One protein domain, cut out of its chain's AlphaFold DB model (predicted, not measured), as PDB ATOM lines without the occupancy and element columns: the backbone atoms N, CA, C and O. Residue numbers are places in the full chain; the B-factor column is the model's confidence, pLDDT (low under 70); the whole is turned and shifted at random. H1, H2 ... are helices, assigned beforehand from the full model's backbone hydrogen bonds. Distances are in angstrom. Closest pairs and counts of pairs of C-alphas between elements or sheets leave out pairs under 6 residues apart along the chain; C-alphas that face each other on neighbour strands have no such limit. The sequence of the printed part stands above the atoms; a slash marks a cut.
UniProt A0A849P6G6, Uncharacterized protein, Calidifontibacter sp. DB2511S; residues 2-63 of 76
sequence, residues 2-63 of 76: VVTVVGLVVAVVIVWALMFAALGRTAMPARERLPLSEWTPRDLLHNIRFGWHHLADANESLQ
ATOM      1  N   VAL A   2      -3.194  46.877  31.324       74.69
ATOM      2  CA  VAL A   2      -3.612  46.119  32.529       74.69
ATOM      3  C   VAL A   2      -3.980  47.037  33.704       74.69
ATOM      4  O   VAL A   2      -5.051  46.890  34.279       74.69
ATOM      5  N   VAL A   3      -3.156  48.046  34.005       80.38
ATOM      6  CA  VAL A   3      -3.403  49.000  35.110       80.38
ATOM      7  C   VAL A   3      -4.723  49.763  34.941       80.38
ATOM      8  O   VAL A   3      -5.458  49.948  35.904       80.38
ATOM      9  N   THR A   4      -5.063  50.157  33.713       85.94
ATOM     10  CA  THR A   4      -6.315  50.866  33.407       85.94
ATOM     11  C   THR A   4      -7.540  49.962  33.535       85.94
ATOM     12  O   THR A   4      -8.562  50.406  34.042       85.94
ATOM     13  N   VAL A   5      -7.436  48.688  33.137       88.81
ATOM     14  CA  VAL A   5      -8.527  47.712  33.304       88.81
ATOM     15  C   VAL A   5      -8.746  47.404  34.784       88.81
ATOM     16  O   VAL A   5      -9.879  47.450  35.250       88.81
ATOM     17  N   VAL A   6      -7.672  47.169  35.544       90.44
ATOM     18  CA  VAL A   6      -7.755  46.946  36.997       90.44
ATOM     19  C   VAL A   6      -8.357  48.166  37.696       90.44
ATOM     20  O   VAL A   6      -9.272  48.012  38.499       90.44
ATOM     21  N   GLY A   7      -7.911  49.376  37.349       89.69
ATOM     22  CA  GLY A   7      -8.472  50.612  37.897       89.69
ATOM     23  C   GLY A   7      -9.969  50.763  37.612       89.69
ATOM     24  O   GLY A   7     -10.726  51.126  38.509       89.69
ATOM     25  N   LEU A   8     -10.413  50.421  36.399       91.81
ATOM     26  CA  LEU A   8     -11.824  50.486  36.021       91.81
ATOM     27  C   LEU A   8     -12.668  49.449  36.775       91.81
ATOM     28  O   LEU A   8     -13.737  49.785  37.275       91.81
ATOM     29  N   VAL A   9     -12.169  48.219  36.923       92.44
ATOM     30  CA  VAL A   9     -12.839  47.168  37.708       92.44
ATOM     31  C   VAL A   9     -12.980  47.593  39.169       92.44
ATOM     32  O   VAL A   9     -14.068  47.495  39.731       92.44
ATOM     33  N   VAL A  10     -11.915  48.122  39.775       91.56
ATOM     34  CA  VAL A  10     -11.951  48.615  41.160       91.56
ATOM     35  C   VAL A  10     -12.956  49.759  41.308       91.56
ATOM     36  O   VAL A  10     -13.755  49.742  42.241       91.56
ATOM     37  N   ALA A  11     -12.978  50.714  40.374       91.50
ATOM     38  CA  ALA A  11     -13.938  51.816  40.395       91.50
ATOM     39  C   ALA A  11     -15.387  51.316  40.315       91.50
ATOM     40  O   ALA A  11     -16.229  51.747  41.100       91.50
ATOM     41  N   VAL A  12     -15.669  50.366  39.419       92.56
ATOM     42  CA  VAL A  12     -16.996  49.748  39.292       92.56
ATOM     43  C   VAL A  12     -17.396  49.070  40.602       92.56
ATOM     44  O   VAL A  12     -18.482  49.335  41.109       92.56
ATOM     45  N   VAL A  13     -16.517  48.263  41.204       90.50
ATOM     46  CA  VAL A  13     -16.791  47.587  42.484       90.50
ATOM     47  C   VAL A  13     -17.099  48.592  43.600       90.50
ATOM     48  O   VAL A  13     -18.050  48.391  44.355       90.50
ATOM     49  N   ILE A  14     -16.347  49.694  43.683       89.56
ATOM     50  CA  ILE A  14     -16.593  50.759  44.667       89.56
ATOM     51  C   ILE A  14     -17.962  51.407  44.436       89.56
ATOM     52  O   ILE A  14     -18.712  51.596  45.393       89.56
ATOM     53  N   VAL A  15     -18.316  51.716  43.186       91.12
ATOM     54  CA  VAL A  15     -19.622  52.307  42.846       91.12
ATOM     55  C   VAL A  15     -20.763  51.373  43.247       91.12
ATOM     56  O   VAL A  15     -21.693  51.811  43.922       91.12
ATOM     57  N   TRP A  16     -20.674  50.084  42.909       86.62
ATOM     58  CA  TRP A  16     -21.671  49.091  43.318       86.62
ATOM     59  C   TRP A  16     -21.796  49.000  44.841       86.62
ATOM     60  O   TRP A  16     -22.905  49.050  45.368       86.62
ATOM     61  N   ALA A  17     -20.674  48.937  45.565       83.44
ATOM     62  CA  ALA A  17     -20.672  48.905  47.026       83.44
ATOM     63  C   ALA A  17     -21.366  50.139  47.634       83.44
ATOM     64  O   ALA A  17     -22.169  50.007  48.558       83.44
ATOM     65  N   LEU A  18     -21.116  51.332  47.086       85.50
ATOM     66  CA  LEU A  18     -21.778  52.564  47.521       85.50
ATOM     67  C   LEU A  18     -23.280  52.558  47.214       85.50
ATOM     68  O   LEU A  18     -24.063  52.994  48.058       85.50
ATOM     69  N   MET A  19     -23.701  52.030  46.059       86.19
ATOM     70  CA  MET A  19     -25.123  51.888  45.726       86.19
ATOM     71  C   MET A  19     -25.848  50.961  46.708       86.19
ATOM     72  O   MET A  19     -26.901  51.331  47.227       86.19
ATOM     73  N   PHE A  20     -25.273  49.797  47.026       80.88
ATOM     74  CA  PHE A  20     -25.853  48.879  48.013       80.88
ATOM     75  C   PHE A  20     -25.895  49.485  49.418       80.88
ATOM     76  O   PHE A  20     -26.906  49.362  50.108       80.88
ATOM     77  N   ALA A  21     -24.838  50.191  49.833       80.06
ATOM     78  CA  ALA A  21     -24.818  50.899  51.110       80.06
ATOM     79  C   ALA A  21     -25.899  51.992  51.182       80.06
ATOM     80  O   ALA A  21     -26.552  52.153  52.214       80.06
ATOM     81  N   ALA A  22     -26.111  52.731  50.088       81.00
ATOM     82  CA  ALA A  22     -27.157  53.744  49.992       81.00
ATOM     83  C   ALA A  22     -28.558  53.119  50.072       81.00
ATOM     84  O   ALA A  22     -29.382  53.597  50.850       81.00
ATOM     85  N   LEU A  23     -28.802  52.022  49.347       81.81
ATOM     86  CA  LEU A  23     -30.057  51.266  49.409       81.81
ATOM     87  C   LEU A  23     -30.347  50.776  50.835       81.81
ATOM     88  O   LEU A  23     -31.419  51.065  51.373       81.81
ATOM     89  N   GLY A  24     -29.369  50.143  51.491       77.56
ATOM     90  CA  GLY A  24     -29.501  49.706  52.883       77.56
ATOM     91  C   GLY A  24     -29.819  50.862  53.837       77.56
ATOM     92  O   GLY A  24     -30.738  50.768  54.648       77.56
ATOM     93  N   ARG A  25     -29.148  52.010  53.675       77.69
ATOM     94  CA  ARG A  25     -29.425  53.226  54.459       77.69
ATOM     95  C   ARG A  25     -30.838  53.770  54.224       77.69
ATOM     96  O   ARG A  25     -31.463  54.261  55.164       77.69
ATOM     97  N   THR A  26     -31.343  53.730  52.989       80.62
ATOM     98  CA  THR A  26     -32.708  54.194  52.682       80.62
ATOM     99  C   THR A  26     -33.782  53.273  53.250       80.62
ATOM    100  O   THR A  26     -34.825  53.771  53.671       80.62
ATOM    101  N   ALA A  27     -33.498  51.972  53.337       76.69
ATOM    102  CA  ALA A  27     -34.381  50.989  53.953       76.69
ATOM    103  C   ALA A  27     -34.411  51.093  55.494       76.69
ATOM    104  O   ALA A  27     -35.410  50.739  56.115       76.69
ATOM    105  N   MET A  28     -33.365  51.643  56.124       75.25
ATOM    106  CA  MET A  28     -33.343  51.876  57.572       75.25
ATOM    107  C   MET A  28     -34.256  53.043  58.004       75.25
ATOM    108  O   MET A  28     -34.290  54.092  57.339       75.25
ATOM    109  N   PRO A  29     -34.953  52.925  59.152       70.38
ATOM    110  CA  PRO A  29     -35.773  53.997  59.712       70.38
ATOM    111  C   PRO A  29     -34.910  55.193  60.145       70.38
ATOM    112  O   PRO A  29     -33.802  55.033  60.649       70.38
ATOM    113  N   ALA A  30     -35.422  56.418  59.972       73.69
ATOM    114  CA  ALA A  30     -34.647  57.662  60.114       73.69
ATOM    115  C   ALA A  30     -33.915  57.828  61.463       73.69
ATOM    116  O   ALA A  30     -32.858  58.448  61.507       73.69
ATOM    117  N   ARG A  31     -34.452  57.233  62.533       74.94
ATOM    118  CA  ARG A  31     -33.878  57.218  63.890       74.94
ATOM    119  C   ARG A  31     -32.594  56.389  64.038       74.94
ATOM    120  O   ARG A  31     -31.828  56.636  64.955       74.94
ATOM    121  N   GLU A  32     -32.368  55.422  63.153       71.12
ATOM    122  CA  GLU A  32     -31.204  54.519  63.169       71.12
ATOM    123  C   GLU A  32     -30.143  54.944  62.131       71.12
ATOM    124  O   GLU A  32     -29.074  54.345  62.028       71.12
ATOM    125  N   ARG A  33     -30.408  56.013  61.361       72.75
ATOM    126  CA  ARG A  33     -29.500  56.527  60.326       72.75
ATOM    127  C   ARG A  33     -28.375  57.349  60.949       72.75
ATOM    128  O   ARG A  33     -28.493  58.564  61.085       72.75
ATOM    129  N   LEU A  34     -27.248  56.703  61.235       73.94
ATOM    130  CA  LEU A  34     -26.025  57.394  61.653       73.94
ATOM    131  C   LEU A  34     -25.550  58.400  60.585       73.94
ATOM    132  O   LEU A  34     -25.646  58.110  59.382       73.94
ATOM    133  N   PRO A  35     -25.046  59.584  60.968       76.69
ATOM    134  CA  PRO A  35     -24.488  60.544  60.021       76.69
ATOM    135  C   PRO A  35     -23.294  59.933  59.267       76.69
ATOM    136  O   PRO A  35     -22.539  59.137  59.816       76.69
ATOM    137  N   LEU A  36     -23.126  60.293  57.987       74.69
ATOM    138  CA  LEU A  36     -22.059  59.743  57.129       74.69
ATOM    139  C   LEU A  36     -20.649  60.002  57.690       74.69
ATOM    140  O   LEU A  36     -19.726  59.258  57.386       74.69
ATOM    141  N   SER A  37     -20.489  61.042  58.512       76.62
ATOM    142  CA  SER A  37     -19.233  61.396  59.181       76.62
ATOM    143  C   SER A  37     -18.815  60.415  60.278       76.62
ATOM    144  O   SER A  37     -17.642  60.377  60.632       76.62
ATOM    145  N   GLU A  38     -19.754  59.635  60.815       81.44
ATOM    146  CA  GLU A  38     -19.512  58.655  61.883       81.44
ATOM    147  C   GLU A  38     -19.483  57.218  61.354       81.44
ATOM    148  O   GLU A  38     -19.378  56.267  62.123       81.44
ATOM    149  N   TRP A  39     -19.579  57.045  60.034       79.69
ATOM    150  CA  TRP A  39     -19.571  55.727  59.421       79.69
ATOM    151  C   TRP A  39     -18.226  55.048  59.605       79.69
ATOM    152  O   TRP A  39     -17.214  55.431  59.015       79.69
ATOM    153  N   THR A  40     -18.240  53.971  60.378       82.94
ATOM    154  CA  THR A  40     -17.116  53.052  60.405       82.94
ATOM    155  C   THR A  40     -17.173  52.133  59.177       82.94
ATOM    156  O   THR A  40     -18.248  51.871  58.625       82.94
ATOM    157  N   PRO A  41     -16.037  51.559  58.738       79.19
ATOM    158  CA  PRO A  41     -16.025  50.574  57.651       79.19
ATOM    159  C   PRO A  41     -16.935  49.363  57.916       79.19
ATOM    160  O   PRO A  41     -17.440  48.734  56.986       79.19
ATOM    161  N   ARG A  42     -17.171  49.043  59.194       81.38
ATOM    162  CA  ARG A  42     -18.082  47.979  59.618       81.38
ATOM    163  C   ARG A  42     -19.541  48.318  59.308       81.38
ATOM    164  O   ARG A  42     -20.278  47.431  58.885       81.38
ATOM    165  N   ASP A  43     -19.930  49.580  59.459       78.88
ATOM    166  CA  ASP A  43     -21.282  50.054  59.142       78.88
ATOM    167  C   ASP A  43     -21.540  50.006  57.638       78.88
ATOM    168  O   ASP A  43     -22.628  49.637  57.204       78.88
ATOM    169  N   LEU A  44     -20.514  50.286  56.828       76.88
ATOM    170  CA  LEU A  44     -20.597  50.141  55.376       76.88
ATOM    171  C   LEU A  44     -20.900  48.687  54.983       76.88
ATOM    172  O   LEU A  44     -21.833  48.436  54.226       76.88
ATOM    173  N   LEU A  45     -20.162  47.725  55.544       81.19
ATOM    174  CA  LEU A  45     -20.405  46.291  55.343       81.19
ATOM    175  C   LEU A  45     -21.806  45.869  55.800       81.19
ATOM    176  O   LEU A  45     -22.464  45.080  55.119       81.19
ATOM    177  N   HIS A  46     -22.276  46.406  56.928       81.88
ATOM    178  CA  HIS A  46     -23.617  46.131  57.434       81.88
ATOM    179  C   HIS A  46     -24.698  46.665  56.484       81.88
ATOM    180  O   HIS A  46     -25.602  45.921  56.102       81.88
ATOM    181  N   ASN A  47     -24.561  47.912  56.026       80.62
ATOM    182  CA  ASN A  47     -25.492  48.551  55.094       80.62
ATOM    183  C   ASN A  47     -25.511  47.857  53.727       80.62
ATOM    184  O   ASN A  47     -26.583  47.664  53.161       80.62
ATOM    185  N   ILE A  48     -24.350  47.434  53.217       81.56
ATOM    186  CA  ILE A  48     -24.252  46.658  51.970       81.56
ATOM    187  C   ILE A  48     -24.987  45.325  52.110       81.56
ATOM    188  O   ILE A  48     -25.784  44.971  51.245       81.56
ATOM    189  N   ARG A  49     -24.753  44.592  53.207       84.00
ATOM    190  CA  ARG A  49     -25.409  43.302  53.452       84.00
ATOM    191  C   ARG A  49     -26.925  43.451  53.580       84.00
ATOM    192  O   ARG A  49     -27.656  42.629  53.036       84.00
ATOM    193  N   PHE A  50     -27.385  44.495  54.265       79.56
ATOM    194  CA  PHE A  50     -28.809  44.795  54.400       79.56
ATOM    195  C   PHE A  50     -29.443  45.165  53.051       79.56
ATOM    196  O   PHE A  50     -30.497  44.642  52.698       79.56
ATOM    197  N   GLY A  51     -28.764  45.997  52.252       76.69
ATOM    198  CA  GLY A  51     -29.193  46.336  50.894       76.69
ATOM    199  C   GLY A  51     -29.258  45.121  49.963       76.69
ATOM    200  O   GLY A  51     -30.203  44.995  49.190       76.69
ATOM    201  N   TRP A  52     -28.297  44.197  50.067       82.50
ATOM    202  CA  TRP A  52     -28.307  42.945  49.306       82.50
ATOM    203  C   TRP A  52     -29.486  42.042  49.681       82.50
ATOM    204  O   TRP A  52     -30.147  41.513  48.793       82.50
ATOM    205  N   HIS A  53     -29.773  41.887  50.977       82.06
ATOM    206  CA  HIS A  53     -30.904  41.076  51.435       82.06
ATOM    207  C   HIS A  53     -32.233  41.622  50.906       82.06
ATOM    208  O   HIS A  53     -33.000  40.869  50.322       82.06
ATOM    209  N   HIS A  54     -32.440  42.939  50.980       77.69
ATOM    210  CA  HIS A  54     -33.624  43.574  50.400       77.69
ATOM    211  C   HIS A  54     -33.751  43.365  48.889       77.69
ATOM    212  O   HIS A  54     -34.862  43.206  48.391       77.69
ATOM    213  N   LEU A  55     -32.636  43.374  48.151       77.06
ATOM    214  CA  LEU A  55     -32.660  43.100  46.716       77.06
ATOM    215  C   LEU A  55     -32.997  41.629  46.426       77.06
ATOM    216  O   LEU A  55     -33.725  41.352  45.478       77.06
ATOM    217  N   ALA A  56     -32.489  40.701  47.241       80.00
ATOM    218  CA  ALA A  56     -32.809  39.281  47.133       80.00
ATOM    219  C   ALA A  56     -34.299  39.019  47.408       80.00
ATOM    220  O   ALA A  56     -34.951  38.362  46.598       80.00
ATOM    221  N   ASP A  57     -34.851  39.613  48.468       77.31
ATOM    222  CA  ASP A  57     -36.272  39.488  48.816       77.31
ATOM    223  C   ASP A  57     -37.167  40.123  47.730       77.31
ATOM    224  O   ASP A  57     -38.202  39.577  47.348       77.31
ATOM    225  N   ALA A  58     -36.749  41.264  47.165       75.56
ATOM    226  CA  ALA A  58     -37.443  41.895  46.042       75.56
ATOM    227  C   ALA A  58     -37.434  41.010  44.784       75.56
ATOM    228  O   ALA A  58     -38.433  40.945  44.069       75.56
ATOM    229  N   ASN A  59     -36.330  40.314  44.516       75.88
ATOM    230  CA  ASN A  59     -36.232  39.378  43.401       75.88
ATOM    231  C   ASN A  59     -37.163  38.167  43.575       75.88
ATOM    232  O   ASN A  59     -37.785  37.748  42.605       75.88
ATOM    233  N   GLU A  60     -37.308  37.647  44.796       70.50
ATOM    234  CA  GLU A  60     -38.274  36.584  45.109       70.50
ATOM    235  C   GLU A  60     -39.720  37.064  44.897       70.50
ATOM    236  O   GLU A  60     -40.523  36.366  44.290       70.50
ATOM    237  N   SER A  61     -40.036  38.307  45.277       65.56
ATOM    238  CA  SER A  61     -41.371  38.890  45.051       65.56
ATOM    239  C   SER A  61     -41.705  39.183  43.582       65.56
ATOM    240  O   SER A  61     -42.873  39.344  43.229       65.56
ATOM    241  N   LEU A  62     -40.682  39.286  42.730       65.25
ATOM    242  CA  LEU A  62     -40.820  39.490  41.288       65.25
ATOM    243  C   LEU A  62     -40.924  38.175  40.521       65.25
ATOM    244  O   LEU A  62     -41.182  38.219  39.321       65.25
ATOM    245  N   GLN A  63     -40.718  37.032  41.181       65.62
ATOM    246  CA  GLN A  63     -40.936  35.728  40.582       65.62
ATOM    247  C   GLN A  63     -42.459  35.531  40.468       65.62
ATOM    248  O   GLN A  63     -43.128  35.384  41.492       65.62
TER     249      GLN A  63
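Overview. This is residues 2 to 63 of the 76 residues of an uncharacterized protein of Calidifontibacter sp. DB2511S (UniProt A0A849P6G6). Two long helices cross near one end of the first, H1, and near the middle of the second, H2, like a T laid on its side, and a long loop, residues 28 to 40, joins them. The far part of H1, residues 2 to 15, sticks out as a long arm. The printed part has 62 residues with two named helices, H1 then H2, and no named strand: all helix. It is loose, with a radius of gyration of the C-alphas of 14.0 A, and flat, spanning 43 by 38 by 14 A.

Along the chain. Find C-alpha 2 at (-3.612, 46.119, 32.529); from there H1, residues 2 to 27, runs 37.8 A. H2, residues 41 to 61, runs 30.6 A to C-alpha 61 at (-41.371, 38.890, 45.051).

Arrangement. Look at Gly 24 and Gly 51, whose C-alphas, 3.9 A apart, are the closest of H1 and H2. The helices touch there, H1 with residues 17 to 27 alone. Their lines are about perpendicular, at 75 degrees. In both helices every O i to N i+4 pair is within hydrogen-bond range.

Size, cuts and confidence. The C-alphas farthest apart, Val 2 and Arg 31, stand 45.0 A apart. The printed part has no cut, and the link from H1 to H2 is long, 13 residues. Confidence is low, under 70, at residues 61 to 63.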